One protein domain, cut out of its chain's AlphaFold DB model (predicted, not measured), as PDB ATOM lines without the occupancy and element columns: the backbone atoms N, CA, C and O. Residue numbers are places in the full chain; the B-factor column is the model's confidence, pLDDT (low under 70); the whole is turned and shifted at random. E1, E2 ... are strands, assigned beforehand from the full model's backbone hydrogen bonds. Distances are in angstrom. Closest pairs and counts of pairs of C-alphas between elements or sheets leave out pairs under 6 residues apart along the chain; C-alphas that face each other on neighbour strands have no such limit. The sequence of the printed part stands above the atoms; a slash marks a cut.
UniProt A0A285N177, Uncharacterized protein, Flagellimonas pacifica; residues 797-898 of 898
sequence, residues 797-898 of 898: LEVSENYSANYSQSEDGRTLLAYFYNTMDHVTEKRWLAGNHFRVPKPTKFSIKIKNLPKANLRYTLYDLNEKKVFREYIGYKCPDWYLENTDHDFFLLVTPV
ATOM      1  N   LEU A 797      57.164 -24.150 -25.039       95.56
ATOM      2  CA  LEU A 797      56.396 -23.253 -25.901       95.56
ATOM      3  C   LEU A 797      57.270 -22.582 -26.968       95.56
ATOM      4  O   LEU A 797      58.431 -22.250 -26.736       95.56
ATOM      5  N   GLU A 798      56.683 -22.363 -28.140       95.00
ATOM      6  CA  GLU A 798      57.105 -21.361 -29.124       95.00
ATOM      7  C   GLU A 798      55.876 -20.515 -29.481       95.00
ATOM      8  O   GLU A 798      54.770 -21.056 -29.586       95.00
ATOM      9  N   VAL A 799      56.070 -19.210 -29.667       95.50
ATOM     10  CA  VAL A 799      55.010 -18.250 -30.003       95.50
ATOM     11  C   VAL A 799      55.392 -17.452 -31.255       95.50
ATOM     12  O   VAL A 799      56.577 -17.336 -31.576       95.50
ATOM     13  N   SER A 800      54.402 -16.958 -32.000       95.31
ATOM     14  CA  SER A 800      54.622 -16.077 -33.153       95.31
ATOM     15  C   SER A 800      55.247 -14.735 -32.765       95.31
ATOM     16  O   SER A 800      55.170 -14.278 -31.627       95.31
ATOM     17  N   GLU A 801      55.832 -14.073 -33.763       90.88
ATOM     18  CA  GLU A 801      56.281 -12.684 -33.663       90.88
ATOM     19  C   GLU A 801      55.127 -11.747 -33.252       90.88
ATOM     20  O   GLU A 801      53.975 -11.979 -33.620       90.88
ATOM     21  N   ASN A 802      55.447 -10.678 -32.513       95.19
ATOM     22  CA  ASN A 802      54.503  -9.715 -31.912       95.19
ATOM     23  C   ASN A 802      53.614 -10.262 -30.786       95.19
ATOM     24  O   ASN A 802      52.769  -9.536 -30.266       95.19
ATOM     25  N   TYR A 803      53.819 -11.513 -30.383       97.62
ATOM     26  CA  TYR A 803      53.305 -12.041 -29.131       97.62
ATOM     27  C   TYR A 803      54.451 -12.279 -28.155       97.62
ATOM     28  O   TYR A 803      55.594 -12.545 -28.528       97.62
ATOM     29  N   SER A 804      54.137 -12.175 -26.875       97.75
ATOM     30  CA  SER A 804      55.025 -12.549 -25.781       97.75
ATOM     31  C   SER A 804      54.297 -13.516 -24.860       97.75
ATOM     32  O   SER A 804      53.063 -13.542 -24.843       97.75
ATOM     33  N   ALA A 805      55.047 -14.350 -24.141       97.88
ATOM     34  CA  ALA A 805      54.464 -15.271 -23.184       97.88
ATOM     35  C   ALA A 805      55.293 -15.419 -21.912       97.88
ATOM     36  O   ALA A 805      56.498 -15.661 -21.964       97.88
ATOM     37  N   ASN A 806      54.595 -15.375 -20.781       97.94
ATOM     38  CA  ASN A 806      55.096 -15.834 -19.492       97.94
ATOM     39  C   ASN A 806      54.443 -17.180 -19.173       97.94
ATOM     40  O   ASN A 806      53.257 -17.378 -19.457       97.94
ATOM     41  N   TYR A 807      55.198 -18.109 -18.585       97.44
ATOM     42  CA  TYR A 807      54.669 -19.420 -18.222       97.44
ATOM     43  C   TYR A 807      55.221 -19.942 -16.893       97.44
ATOM     44  O   TYR A 807      56.217 -19.453 -16.373       97.44
ATOM     45  N   SER A 808      54.553 -20.951 -16.343       95.88
ATOM     46  CA  SER A 808      55.022 -21.747 -15.209       95.88
ATOM     47  C   SER A 808      54.626 -23.204 -15.409       95.88
ATOM     48  O   SER A 808      53.523 -23.497 -15.875       95.88
ATOM     49  N   GLN A 809      55.523 -24.127 -15.064       96.12
ATOM     50  CA  GLN A 809      55.340 -25.562 -15.283       96.12
ATOM     51  C   GLN A 809      55.521 -26.341 -13.977       96.12
ATOM     52  O   GLN A 809      56.392 -26.003 -13.174       96.12
ATOM     53  N   SER A 810      54.719 -27.385 -13.753       96.50
ATOM     54  CA  SER A 810      54.939 -28.317 -12.642       96.50
ATOM     55  C   SER A 810      56.265 -29.072 -12.801       96.50
ATOM     56  O   SER A 810      56.736 -29.284 -13.920       96.50
ATOM     57  N   GLU A 811      56.872 -29.521 -11.699       94.75
ATOM     58  CA  GLU A 811      58.129 -30.295 -11.739       94.75
ATOM     59  C   GLU A 811      58.003 -31.587 -12.569       94.75
ATOM     60  O   GLU A 811      58.956 -32.004 -13.225       94.75
ATOM     61  N   ASP A 812      56.822 -32.211 -12.580       94.25
ATOM     62  CA  ASP A 812      56.536 -33.412 -13.373       94.25
ATOM     63  C   ASP A 812      56.184 -33.117 -14.848       94.25
ATOM     64  O   ASP A 812      55.976 -34.039 -15.645       94.25
ATOM     65  N   GLY A 813      56.103 -31.834 -15.212       93.50
ATOM     66  CA  GLY A 813      55.793 -31.345 -16.549       93.50
ATOM     67  C   GLY A 813      54.338 -31.517 -16.995       93.50
ATOM     68  O   GLY A 813      54.042 -31.217 -18.152       93.50
ATOM     69  N   ARG A 814      53.438 -32.022 -16.141       95.44
ATOM     70  CA  ARG A 814      52.045 -32.348 -16.508       95.44
ATOM     71  C   ARG A 814      51.070 -31.184 -16.362       95.44
ATOM     72  O   ARG A 814      49.997 -31.236 -16.962       95.44
ATOM     73  N   THR A 815      51.452 -30.149 -15.622       97.38
ATOM     74  CA  THR A 815      50.718 -28.889 -15.524       97.38
ATOM     75  C   THR A 815      51.534 -27.765 -16.157       97.38
ATOM     76  O   THR A 815      52.711 -27.597 -15.842       97.38
ATOM     77  N   LEU A 816      50.914 -26.981 -17.041       97.81
ATOM     78  CA  LEU A 816      51.503 -25.782 -17.646       97.81
ATOM     79  C   LEU A 816      50.486 -24.641 -17.612       97.81
ATOM     80  O   LEU A 816      49.339 -24.812 -18.021       97.81
ATOM     81  N   LEU A 817      50.941 -23.482 -17.157       98.44
ATOM     82  CA  LEU A 817      50.223 -22.213 -17.140       98.44
ATOM     83  C   LEU A 817      50.947 -21.288 -18.099       98.44
ATOM     84  O   LEU A 817      52.149 -21.113 -17.921       98.44
ATOM     85  N   ALA A 818      50.277 -20.707 -19.089       98.44
ATOM     86  CA  ALA A 818      50.921 -19.735 -19.964       98.44
ATOM     87  C   ALA A 818      49.967 -18.621 -20.384       98.44
ATOM     88  O   ALA A 818      48.884 -18.888 -20.903       98.44
ATOM     89  N   TYR A 819      50.407 -17.382 -20.193       98.69
ATOM     90  CA  TYR A 819      49.708 -16.187 -20.644       98.69
ATOM     91  C   TYR A 819      50.379 -15.661 -21.912       98.69
ATOM     92  O   TYR A 819      51.571 -15.367 -21.884       98.69
ATOM     93  N   PHE A 820      49.625 -15.557 -23.007       98.44
ATOM     94  CA  PHE A 820      50.066 -15.013 -24.288       98.44
ATOM     95  C   PHE A 820      49.403 -13.664 -24.522       98.44
ATOM     96  O   PHE A 820      48.177 -13.583 -24.586       98.44
ATOM     97  N   TYR A 821      50.209 -12.630 -24.714       97.88
ATOM     98  CA  TYR A 821      49.718 -11.268 -24.884       97.88
ATOM     99  C   TYR A 821      50.313 -10.618 -26.124       97.88
ATOM    100  O   TYR A 821      51.489 -10.805 -26.456       97.88
ATOM    101  N   ASN A 822      49.463  -9.878 -26.832       97.62
ATOM    102  CA  ASN A 822      49.819  -9.191 -28.066       97.62
ATOM    103  C   ASN A 822      50.574  -7.896 -27.744       97.62
ATOM    104  O   ASN A 822      50.023  -6.989 -27.117       97.62
ATOM    105  N   THR A 823      51.827  -7.814 -28.189       95.94
ATOM    106  CA  THR A 823      52.763  -6.707 -27.938       95.94
ATOM    107  C   THR A 823      53.062  -5.906 -29.205       95.94
ATOM    108  O   THR A 823      54.100  -5.253 -29.299       95.94
ATOM    109  N   MET A 824      52.168  -5.967 -30.201       95.19
ATOM    110  CA  MET A 824      52.401  -5.361 -31.511       95.19
ATOM    111  C   MET A 824      52.524  -3.835 -31.466       95.19
ATOM    112  O   MET A 824      53.258  -3.273 -32.279       95.19
ATOM    113  N   ASP A 825      51.796  -3.164 -30.572       95.19
ATOM    114  CA  ASP A 825      51.836  -1.708 -30.468       95.19
ATOM    115  C   ASP A 825      51.572  -1.204 -29.044       95.19
ATOM    116  O   ASP A 825      50.903  -1.851 -28.230       95.19
ATOM    117  N   HIS A 826      52.081  -0.003 -28.777       93.50
ATOM    118  CA  HIS A 826      51.955   0.706 -27.509       93.50
ATOM    119  C   HIS A 826      51.731   2.191 -27.773       93.50
ATOM    120  O   HIS A 826      52.213   2.752 -28.755       93.50
ATOM    121  N   VAL A 827      51.039   2.858 -26.856       90.94
ATOM    122  CA  VAL A 827      50.888   4.315 -26.867       90.94
ATOM    123  C   VAL A 827      51.485   4.910 -25.606       90.94
ATOM    124  O   VAL A 827      51.376   4.334 -24.524       90.94
ATOM    125  N   THR A 828      52.092   6.084 -25.749       88.00
ATOM    126  CA  THR A 828      52.619   6.859 -24.626       88.00
ATOM    127  C   THR A 828      51.647   7.981 -24.303       88.00
ATOM    128  O   THR A 828      51.398   8.856 -25.131       88.00
ATOM    129  N   GLU A 829      51.112   7.971 -23.091       80.00
ATOM    130  CA  GLU A 829      50.240   9.013 -22.563       80.00
ATOM    131  C   GLU A 829      50.571   9.184 -21.082       80.00
ATOM    132  O   GLU A 829      50.667   8.202 -20.364       80.00
ATOM    133  N   LYS A 830      50.759  10.416 -20.603       75.38
ATOM    134  CA  LYS A 830      50.993  10.614 -19.169       75.38
ATOM    135  C   LYS A 830      49.663  10.573 -18.434       75.38
ATOM    136  O   LYS A 830      48.815  11.420 -18.714       75.38
ATOM    137  N   ARG A 831      49.501   9.631 -17.508       72.56
ATOM    138  CA  ARG A 831      48.342   9.548 -16.617       72.56
ATOM    139  C   ARG A 831      48.810   9.396 -15.178       72.56
ATOM    140  O   ARG A 831      49.732   8.635 -14.893       72.56
ATOM    141  N   TRP A 832      48.188  10.148 -14.280       68.62
ATOM    142  CA  TRP A 832      48.482  10.049 -12.858       68.62
ATOM    143  C   TRP A 832      48.047   8.671 -12.340       68.62
ATOM    144  O   TRP A 832      46.967   8.203 -12.682       68.62
ATOM    145  N   LEU A 833      48.924   8.000 -11.584       71.50
ATOM    146  CA  LEU A 833      48.683   6.679 -10.979       71.50
ATOM    147  C   LEU A 833      48.292   5.558 -11.975       71.50
ATOM    148  O   LEU A 833      47.701   4.552 -11.587       71.50
ATOM    149  N   ALA A 834      48.636   5.700 -13.259       74.62
ATOM    150  CA  ALA A 834      48.388   4.675 -14.281       74.62
ATOM    151  C   ALA A 834      49.610   4.361 -15.166       74.62
ATOM    152  O   ALA A 834      49.503   3.558 -16.092       74.62
ATOM    153  N   GLY A 835      50.765   4.976 -14.892       79.94
ATOM    154  CA  GLY A 835      51.964   4.857 -15.723       79.94
ATOM    155  C   GLY A 835      51.926   5.737 -16.980       79.94
ATOM    156  O   GLY A 835      51.010   6.538 -17.189       79.94
ATOM    157  N   ASN A 836      52.961   5.610 -17.818       84.75
ATOM    158  CA  ASN A 836      53.152   6.436 -19.016       84.75
ATOM    159  C   ASN A 836      52.997   5.675 -20.341       84.75
ATOM    160  O   ASN A 836      52.809   6.313 -21.381       84.75
ATOM    161  N   HIS A 837      53.079   4.342 -20.337       88.69
ATOM    162  CA  HIS A 837      52.907   3.532 -21.543       88.69
ATOM    163  C   HIS A 837      51.771   2.524 -21.392       88.69
ATOM    164  O   HIS A 837      51.590   1.906 -20.347       88.69
ATOM    165  N   PHE A 838      51.028   2.323 -22.480       89.75
ATOM    166  CA  PHE A 838      49.868   1.438 -22.522       89.75
ATOM    167  C   PHE A 838      49.916   0.552 -23.755       89.75
ATOM    168  O   PHE A 838      50.134   1.035 -24.867       89.75
ATOM    169  N   ARG A 839      49.661  -0.741 -23.566       93.56
ATOM    170  CA  ARG A 839      49.556  -1.717 -24.651       93.56
ATOM    171  C   ARG A 839      48.290  -1.458 -25.469       93.56
ATOM    172  O   ARG A 839      47.208  -1.280 -24.909       93.56
ATOM    173  N   VAL A 840      48.425  -1.423 -26.794       94.50
ATOM    174  CA  VAL A 840      47.310  -1.264 -27.741       94.50
ATOM    175  C   VAL A 840      47.425  -2.361 -28.796       94.50
ATOM    176  O   VAL A 840      47.991  -2.133 -29.865       94.50
ATOM    177  N   PRO A 841      46.929  -3.571 -28.493       95.50
ATOM    178  CA  PRO A 841      46.985  -4.704 -29.403       95.50
ATOM    179  C   PRO A 841      46.458  -4.352 -30.790       95.50
ATOM    180  O   PRO A 841      45.447  -3.659 -30.932       95.50
ATOM    181  N   LYS A 842      47.145  -4.849 -31.818       96.44
ATOM    182  CA  LYS A 842      46.700  -4.756 -33.210       96.44
ATOM    183  C   LYS A 842      46.579  -6.145 -33.818       96.44
ATOM    184  O   LYS A 842      47.353  -7.030 -33.438       96.44
ATOM    185  N   PRO A 843      45.655  -6.336 -34.777       97.19
ATOM    186  CA  PRO A 843      45.496  -7.620 -35.432       97.19
ATOM    187  C   PRO A 843      46.805  -8.094 -36.074       97.19
ATOM    188  O   PRO A 843      47.401  -7.391 -36.891       97.19
ATOM    189  N   THR A 844      47.266  -9.273 -35.662       96.62
ATOM    190  CA  THR A 844      48.505  -9.895 -36.135       96.62
ATOM    191  C   THR A 844      48.389 -11.415 -36.139       96.62
ATOM    192  O   THR A 844      47.387 -11.991 -35.706       96.62
ATOM    193  N   LYS A 845      49.429 -12.075 -36.642       96.69
ATOM    194  CA  LYS A 845      49.514 -13.530 -36.694       96.69
ATOM    195  C   LYS A 845      49.746 -14.094 -35.291       96.69
ATOM    196  O   LYS A 845      50.778 -13.825 -34.680       96.69
ATOM    197  N   PHE A 846      48.844 -14.953 -34.826       97.06
ATOM    198  CA  PHE A 846      49.007 -15.718 -33.591       97.06
ATOM    199  C   PHE A 846      49.286 -17.187 -33.913       97.06
ATOM    200  O   PHE A 846      48.492 -17.858 -34.576       97.06
ATOM    201  N   SER A 847      50.411 -17.715 -33.439       96.06
ATOM    202  CA  SER A 847      50.690 -19.149 -33.480       96.06
ATOM    203  C   SER A 847      51.309 -19.613 -32.179       96.06
ATOM    204  O   SER A 847      52.258 -18.981 -31.719       96.06
ATOM    205  N   ILE A 848      50.851 -20.748 -31.656       95.56
ATOM    206  CA  ILE A 848      51.535 -21.435 -30.563       95.56
ATOM    207  C   ILE A 848      51.877 -22.865 -30.950       95.56
ATOM    208  O   ILE A 848      51.070 -23.588 -31.542       95.56
ATOM    209  N   LYS A 849      53.081 -23.273 -30.568       95.19
ATOM    210  CA  LYS A 849      53.558 -24.646 -30.684       95.19
ATOM    211  C   LYS A 849      53.938 -25.150 -29.309       95.19
ATOM    212  O   LYS A 849      54.805 -24.584 -28.646       95.19
ATOM    213  N   ILE A 850      53.287 -26.234 -28.905       93.81
ATOM    214  CA  ILE A 850      53.493 -26.865 -27.605       93.81
ATOM    215  C   ILE A 850      54.379 -28.093 -27.812       93.81
ATOM    216  O   ILE A 850      54.057 -28.997 -28.587       93.81
ATOM    217  N   LYS A 851      55.521 -28.128 -27.135       91.69
ATOM    218  CA  LYS A 851      56.552 -29.164 -27.283       91.69
ATOM    219  C   LYS A 851      57.077 -29.590 -25.912       91.69
ATOM    220  O   LYS A 851      56.728 -29.002 -24.901       91.69
ATOM    221  N   ASN A 852      57.895 -30.641 -25.878       90.12
ATOM    222  CA  ASN A 852      58.651 -31.061 -24.687       90.12
ATOM    223  C   ASN A 852      57.823 -31.350 -23.417       90.12
ATOM    224  O   ASN A 852      58.353 -31.328 -22.311       90.12
ATOM    225  N   LEU A 853      56.540 -31.680 -23.577       91.75
ATOM    226  CA  LEU A 853      55.688 -32.186 -22.503       91.75
ATOM    227  C   LEU A 853      55.842 -33.709 -22.344       91.75
ATOM    228  O   LEU A 853      56.222 -34.396 -23.303       91.75
ATOM    229  N   PRO A 854      55.551 -34.266 -21.153       91.56
ATOM    230  CA  PRO A 854      55.631 -35.702 -20.921       91.56
ATOM    231  C   PRO A 854      54.680 -36.475 -21.843       91.56
ATOM    232  O   PRO A 854      53.601 -36.006 -22.199       91.56
ATOM    233  N   LYS A 855      55.060 -37.712 -22.192       89.19
ATOM    234  CA  LYS A 855      54.214 -38.648 -22.951       89.19
ATOM    235  C   LYS A 855      53.093 -39.204 -22.063       89.19
ATOM    236  O   LYS A 855      53.116 -40.371 -21.681       89.19
ATOM    237  N   ALA A 856      52.138 -38.356 -21.719       90.88
ATOM    238  CA  ALA A 856      50.945 -38.684 -20.954       90.88
ATOM    239  C   ALA A 856      49.725 -38.080 -21.653       90.88
ATOM    240  O   ALA A 856      49.863 -37.121 -22.403       90.88
ATOM    241  N   ASN A 857      48.535 -38.630 -21.415       93.81
ATOM    242  CA  ASN A 857      47.315 -37.953 -21.843       93.81
ATOM    243  C   ASN A 857      47.140 -36.693 -20.998       93.81
ATOM    244  O   ASN A 857      46.992 -36.780 -19.780       93.81
ATOM    245  N   LEU A 858      47.180 -35.544 -21.664       96.94
ATOM    246  CA  LEU A 858      47.005 -34.229 -21.070       96.94
ATOM    247  C   LEU A 858      45.800 -33.543 -21.713       96.94
ATOM    248  O   LEU A 858      45.464 -33.794 -22.876       96.94
ATOM    249  N   ARG A 859      45.158 -32.675 -20.940       97.38
ATOM    250  CA  ARG A 859      44.105 -31.771 -21.385       97.38
ATOM    251  C   ARG A 859      44.711 -30.403 -21.633       97.38
ATOM    252  O   ARG A 859      45.330 -29.836 -20.740       97.38
ATOM    253  N   TYR A 860      44.520 -29.893 -22.839       97.69
ATOM    254  CA  TYR A 860      44.989 -28.595 -23.299       97.69
ATOM    255  C   TYR A 860      43.777 -27.705 -23.508       97.69
ATOM    256  O   TYR A 860      42.939 -28.010 -24.357       97.69
ATOM    257  N   THR A 861      43.695 -26.602 -22.779       97.94
ATOM    258  CA  THR A 861      42.596 -25.646 -22.895       97.94
ATOM    259  C   THR A 861      43.168 -24.270 -23.201       97.94
ATOM    260  O   THR A 861      43.909 -23.715 -22.389       97.94
ATOM    261  N   LEU A 862      42.839 -23.731 -24.376       98.00
ATOM    262  CA  LEU A 862      43.101 -22.341 -24.736       98.00
ATOM    263  C   LEU A 862      41.876 -21.509 -24.409       98.00
ATOM    264  O   LEU A 862      40.792 -21.776 -24.933       98.00
ATOM    265  N   TYR A 863      42.065 -20.478 -23.611       98.56
ATOM    266  CA  TYR A 863      41.054 -19.481 -23.323       98.56
ATOM    267  C   TYR A 863      41.325 -18.236 -24.155       98.56
ATOM    268  O   TYR A 863      42.463 -17.772 -24.213       98.56
ATOM    269  N   ASP A 864      40.279 -17.713 -24.785       98.31
ATOM    270  CA  ASP A 864      40.271 -16.374 -25.359       98.31
ATOM    271  C   ASP A 864      39.893 -15.396 -24.251       98.31
ATOM    272  O   ASP A 864      38.781 -15.447 -23.708       98.31
ATOM    273  N   LEU A 865      40.841 -14.542 -23.873       98.12
ATOM    274  CA  LEU A 865      40.649 -13.623 -22.763       98.12
ATOM    275  C   LEU A 865      39.841 -12.399 -23.170       98.12
ATOM    276  O   LEU A 865      39.228 -11.784 -22.307       98.12
ATOM    277  N   ASN A 866      39.781 -12.051 -24.451       96.44
ATOM    278  CA  ASN A 866      38.945 -10.954 -24.923       96.44
ATOM    279  C   ASN A 866      37.473 -11.386 -24.944       96.44
ATOM    280  O   ASN A 866      36.603 -10.632 -24.520       96.44
ATOM    281  N   GLU A 867      37.200 -12.621 -25.372       96.56
ATOM    282  CA  GLU A 867      35.842 -13.174 -25.469       96.56
ATOM    283  C   GLU A 867      35.363 -13.894 -24.194       96.56
ATOM    284  O   GLU A 867      34.229 -14.378 -24.151       96.56
ATOM    285  N   LYS A 868      36.212 -13.989 -23.161       96.25
ATOM    286  CA  LYS A 868      35.917 -14.620 -21.857       96.25
ATOM    287  C   LYS A 868      35.405 -16.058 -21.965       96.25
ATOM    288  O   LYS A 868      34.474 -16.452 -21.254       96.25
ATOM    289  N   LYS A 869      35.990 -16.859 -22.861       97.38
ATOM    290  CA  LYS A 869      35.541 -18.237 -23.107       97.38
ATOM    291  C   LYS A 869      36.671 -19.180 -23.504       97.38
ATOM    292  O   LYS A 869      37.753 -18.762 -23.906       97.38
ATOM    293  N   VAL A 870      36.387 -20.479 -23.447       98.00
ATOM    294  CA  VAL A 870      37.252 -21.499 -24.049       98.00
ATOM    295  C   VAL A 870      37.235 -21.327 -25.567       98.00
ATOM    296  O   VAL A 870      36.187 -21.436 -26.204       98.00
ATOM    297  N   PHE A 871      38.404 -21.074 -26.143       96.88
ATOM    298  CA  PHE A 871      38.604 -20.981 -27.583       96.88
ATOM    299  C   PHE A 871      38.783 -22.359 -28.214       96.88
ATOM    300  O   PHE A 871      38.161 -22.683 -29.226       96.88
ATOM    301  N   ARG A 872      39.653 -23.182 -27.616       95.94
ATOM    302  CA  ARG A 872      39.958 -24.543 -28.073       95.94
ATOM    303  C   ARG A 872      40.235 -25.451 -26.890       95.94
ATOM    304  O   ARG A 872      40.871 -25.045 -25.923       95.94
ATOM    305  N   GLU A 873      39.820 -26.702 -27.017       96.06
ATOM    306  CA  GLU A 873      40.166 -27.763 -26.080       96.06
ATOM    307  C   GLU A 873      40.629 -29.000 -26.853       96.06
ATOM    308  O   GLU A 873      40.099 -29.324 -27.919       96.06
ATOM    309  N   TYR A 874      41.646 -29.678 -26.334       96.56
ATOM    310  CA  TYR A 874      42.173 -30.909 -26.904       96.56
ATOM    311  C   TYR A 874      42.644 -31.852 -25.797       96.56
ATOM    312  O   TYR A 874      43.244 -31.416 -24.819       96.56
ATOM    313  N   ILE A 875      42.407 -33.153 -25.965       95.94
ATOM    314  CA  ILE A 875      42.894 -34.195 -25.058       95.94
ATOM    315  C   ILE A 875      43.770 -35.163 -25.848       95.94
ATOM    316  O   ILE A 875      43.336 -35.730 -26.849       95.94
ATOM    317  N   GLY A 876      44.999 -35.383 -25.386       93.00
ATOM    318  CA  GLY A 876      45.901 -36.361 -25.987       93.00
ATOM    319  C   GLY A 876      47.334 -36.248 -25.483       93.00
ATOM    320  O   GLY A 876      47.632 -35.471 -24.586       93.00
ATOM    321  N   TYR A 877      48.238 -37.025 -26.080       86.94
ATOM    322  CA  TYR A 877      49.662 -37.035 -25.715       86.94
ATOM    323  C   TYR A 877      50.507 -35.971 -26.431       86.94
ATOM    324  O   TYR A 877      51.678 -35.779 -26.109       86.94
ATOM    325  N   LYS A 878      49.945 -35.326 -27.458       85.75
ATOM    326  CA  LYS A 878      50.573 -34.241 -28.217       85.75
ATOM    327  C   LYS A 878      49.485 -33.307 -28.731       85.75
ATOM    328  O   LYS A 878      48.640 -33.747 -29.511       85.75
ATOM    329  N   CYS A 879      49.518 -32.048 -28.304       85.38
ATOM    330  CA  CYS A 879      48.616 -31.016 -28.807       85.38
ATOM    331  C   CYS A 879      48.970 -30.648 -30.257       85.38
ATOM    332  O   CYS A 879      50.161 -30.572 -30.579       85.38
ATOM    333  N   PRO A 880      47.979 -30.432 -31.142       84.00
ATOM    334  CA  PRO A 880      48.233 -29.780 -32.419       84.00
ATOM    335  C   PRO A 880      48.692 -28.334 -32.202       84.00
ATOM    336  O   PRO A 880      48.309 -27.693 -31.223       84.00
ATOM    337  N   ASP A 881      49.469 -27.817 -33.151       90.12
ATOM    338  CA  ASP A 881      49.802 -26.396 -33.198       90.12
ATOM    339  C   ASP A 881      48.513 -25.594 -33.429       90.12
ATOM    340  O   ASP A 881      47.647 -25.989 -34.222       90.12
ATOM    341  N   TRP A 882      48.365 -24.474 -32.725       93.00
ATOM    342  CA  TRP A 882      47.217 -23.587 -32.901       93.00
ATOM    343  C   TRP A 882      47.626 -22.323 -33.621       93.00
ATOM    344  O   TRP A 882      48.712 -21.787 -33.408       93.00
ATOM    345  N   TYR A 883      46.736 -21.876 -34.500       92.94
ATOM    346  CA  TYR A 883      47.051 -20.858 -35.475       92.94
ATOM    347  C   TYR A 883      45.852 -19.977 -35.811       92.94
ATOM    348  O   TYR A 883      44.767 -20.499 -36.088       92.94
ATOM    349  N   LEU A 884      46.079 -18.663 -35.813       93.38
ATOM    350  CA  LEU A 884      45.165 -17.625 -36.273       93.38
ATOM    351  C   LEU A 884      45.937 -16.613 -37.124       93.38
ATOM    352  O   LEU A 884      46.963 -16.083 -36.706       93.38
ATOM    353  N   GLU A 885      45.425 -16.344 -38.323       91.19
ATOM    354  CA  GLU A 885      46.054 -15.423 -39.280       91.19
ATOM    355  C   GLU A 885      46.026 -13.966 -38.804       91.19
ATOM    356  O   GLU A 885      46.953 -13.212 -39.079       91.19
ATOM    357  N   ASN A 886      44.954 -13.559 -38.116       94.81
ATOM    358  CA  ASN A 886      44.716 -12.159 -37.787       94.81
ATOM    359  C   ASN A 886      43.872 -12.017 -36.514       94.81
ATOM    360  O   ASN A 886      42.668 -12.272 -36.542       94.81
ATOM    361  N   THR A 887      44.497 -11.627 -35.407       96.94
ATOM    362  CA  THR A 887      43.830 -11.389 -34.118       96.94
ATOM    363  C   THR A 887      44.613 -10.383 -33.273       96.94
ATOM    364  O   THR A 887      45.838 -10.304 -33.359       96.94
ATOM    365  N   ASP A 888      43.902  -9.580 -32.491       97.00
ATOM    366  CA  ASP A 888      44.419  -8.666 -31.467       97.00
ATOM    367  C   ASP A 888      44.132  -9.177 -30.042       97.00
ATOM    368  O   ASP A 888      44.289  -8.442 -29.068       97.00
ATOM    369  N   HIS A 889      43.698 -10.433 -29.914       97.88
ATOM    370  CA  HIS A 889      43.303 -11.015 -28.638       97.88
ATOM    371  C   HIS A 889      44.506 -11.495 -27.827       97.88
ATOM    372  O   HIS A 889      45.546 -11.878 -28.375       97.88
ATOM    373  N   ASP A 890      44.314 -11.540 -26.514       98.44
ATOM    374  CA  ASP A 890      45.196 -12.232 -25.586       98.44
ATOM    375  C   ASP A 890      44.617 -13.611 -25.242       98.44
ATOM    376  O   ASP A 890      43.399 -13.819 -25.229       98.44
ATOM    377  N   PHE A 891      45.494 -14.564 -24.933       98.50
ATOM    378  CA  PHE A 891      45.109 -15.949 -24.684       98.50
ATOM    379  C   PHE A 891      45.759 -16.503 -23.422       98.50
ATOM    380  O   PHE A 891      46.883 -16.146 -23.074       98.50
ATOM    381  N   PHE A 892      45.093 -17.457 -22.777       98.75
ATOM    382  CA  PHE A 892      45.690 -18.247 -21.702       98.75
ATOM    383  C   PHE A 892      45.642 -19.733 -22.042       98.75
ATOM    384  O   PHE A 892      44.590 -20.254 -22.404       98.75
ATOM    385  N   LEU A 893      46.765 -20.433 -21.916       98.38
ATOM    386  CA  LEU A 893      46.840 -21.886 -22.036       98.38
ATOM    387  C   LEU A 893      46.936 -22.505 -20.647       98.38
ATOM    388  O   LEU A 893      47.871 -22.231 -19.894       98.38
ATOM    389  N   LEU A 894      46.012 -23.418 -20.373       98.50
ATOM    390  CA  LEU A 894      46.121 -24.368 -19.279       98.50
ATOM    391  C   LEU A 894      46.372 -25.764 -19.854       98.50
ATOM    392  O   LEU A 894      45.592 -26.251 -20.674       98.50
ATOM    393  N   VAL A 895      47.430 -26.422 -19.391       98.00
ATOM    394  CA  VAL A 895      47.637 -27.861 -19.582       98.00
ATOM    395  C   VAL A 895      47.525 -28.545 -18.233       98.00
ATOM    396  O   VAL A 895      48.131 -28.074 -17.276       98.00
ATOM    397  N   THR A 896      46.760 -29.632 -18.152       97.44
ATOM    398  CA  THR A 896      46.559 -30.422 -16.925       97.44
ATOM    399  C   THR A 896      46.490 -31.923 -17.233       97.44
ATOM    400  O   THR A 896      46.225 -32.303 -18.379       97.44
ATOM    401  N   PRO A 897      46.709 -32.807 -16.242       95.31
ATOM    402  CA  PRO A 897      46.342 -34.220 -16.350       95.31
ATOM    403  C   PRO A 897      44.845 -34.403 -16.677       95.31
ATOM    404  O   PRO A 897      44.020 -33.592 -16.263       95.31
ATOM    405  N   VAL A 898      44.500 -35.453 -17.439       91.31
ATOM    406  CA  VAL A 898      43.110 -35.738 -17.878       91.31
ATOM    407  C   VAL A 898      42.201 -36.194 -16.755       91.31
ATOM    408  O   VAL A 898      42.626 -37.101 -16.002       91.31
TER     409      VAL A 898
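This is residues 797 to 898 of the 898 residues of an uncharacterized protein of Flagellimonas pacifica (UniProt A0A285N177). Two sheets stand partly face to face as a sandwich with nearly aligned strands: five strands, E2, E3, E10, E7 and E8, make a twisted larger sheet, and a smaller sheet of three strands, E1, E6 and E9, covers part of one face of it. From one end of this sandwich the hairpin of E4 and E5, residues 826 to 839, sticks out as an arm that adds to the longest axis. The printed part has 102 residues with ten named strands, E1 to E10 in order along the chain, and no named helix; the class is all strand, and the three sheets, E2 - E3 - E10 - E7 - E8, E1 - E6 - E9 and E4 - E5, are antiparallel throughout. The whole is only just compact, close to loose, with a radius of gyration of the C-alphas of 15.3 A, and elongated, with spans of 49 by 29 by 23 A.

Find C-alpha 797 at (56.396, -23.253, -25.901), where E1 begins; it runs over residues 797 to 799. Next come E2, residues 803 to 809, 19.5 A long, and E3, residues 816 to 822, 19.7 A long. E4, residues 826 to 831, measures 14.5 A and ends at C-alpha 831, at (48.342, 9.548, -16.617); E5 returns over residues 835 to 839, 11.3 A. Read on to E6, residues 844 to 850, 19.6 A, then to E7, residues 858 to 864, 19.6 A. E8, residues 869 to 876, is the longest strand by residues and measures 21.1 A. E9, residues 882 to 887, is 12.7 A long, and E10, residues 891 to 897, is 20.1 A long and ends at C-alpha 897, at (46.342, -34.220, -16.350).

Begin with E1, an edge strand of its sheet: it is antiparallel to E6 at 168 degrees, with N 798 and O 849 within hydrogen-bond range at 3.0 A. The pairing of E6 is staggered, with E9 over residues 844 to 848 and with E1 over residues 848 to 850; beside E9, N 846 and O 884 are 2.9 A apart. In the larger sheet, start at the edge strand E2, which forms a hairpin with E3; look there for N 808 and O 817, 2.9 A apart. E3 and E10 are antiparallel at 170 degrees, with N 820 and O 891 at 2.8 A. E10 and E7 follow at 162 degrees, with N 861 and O 894 at 2.9 A. E7 forms a hairpin with the other edge strand, E8, where N 860 and O 874 are 2.8 A apart. The parts of the two sheets that face each other are 10.6 A apart centre to centre, their best planes differ by 11 degrees, and E3 and E6 are near each other. The closest C-alphas of E2 and E6, those of Tyr 803 and Phe 846, are 7.2 A apart. The hairpin of E4 and E5 has N 827 and O 838 at 2.8 A; E4 is apart from E3, and E5 is only just apart from E3, the closest C-alphas being 8.2 A apart.

The two C-alphas farthest apart are those of Trp 832 and Lys 855, at 50.1 A. The printed part has no cut and ends at Val 898, the chain's last residue. No link is long; those from E2 to E3 and from E6 to E7 are short, and the others are tight. The mean pLDDT of the printed part is 93.6, and residue 832 alone is under 70.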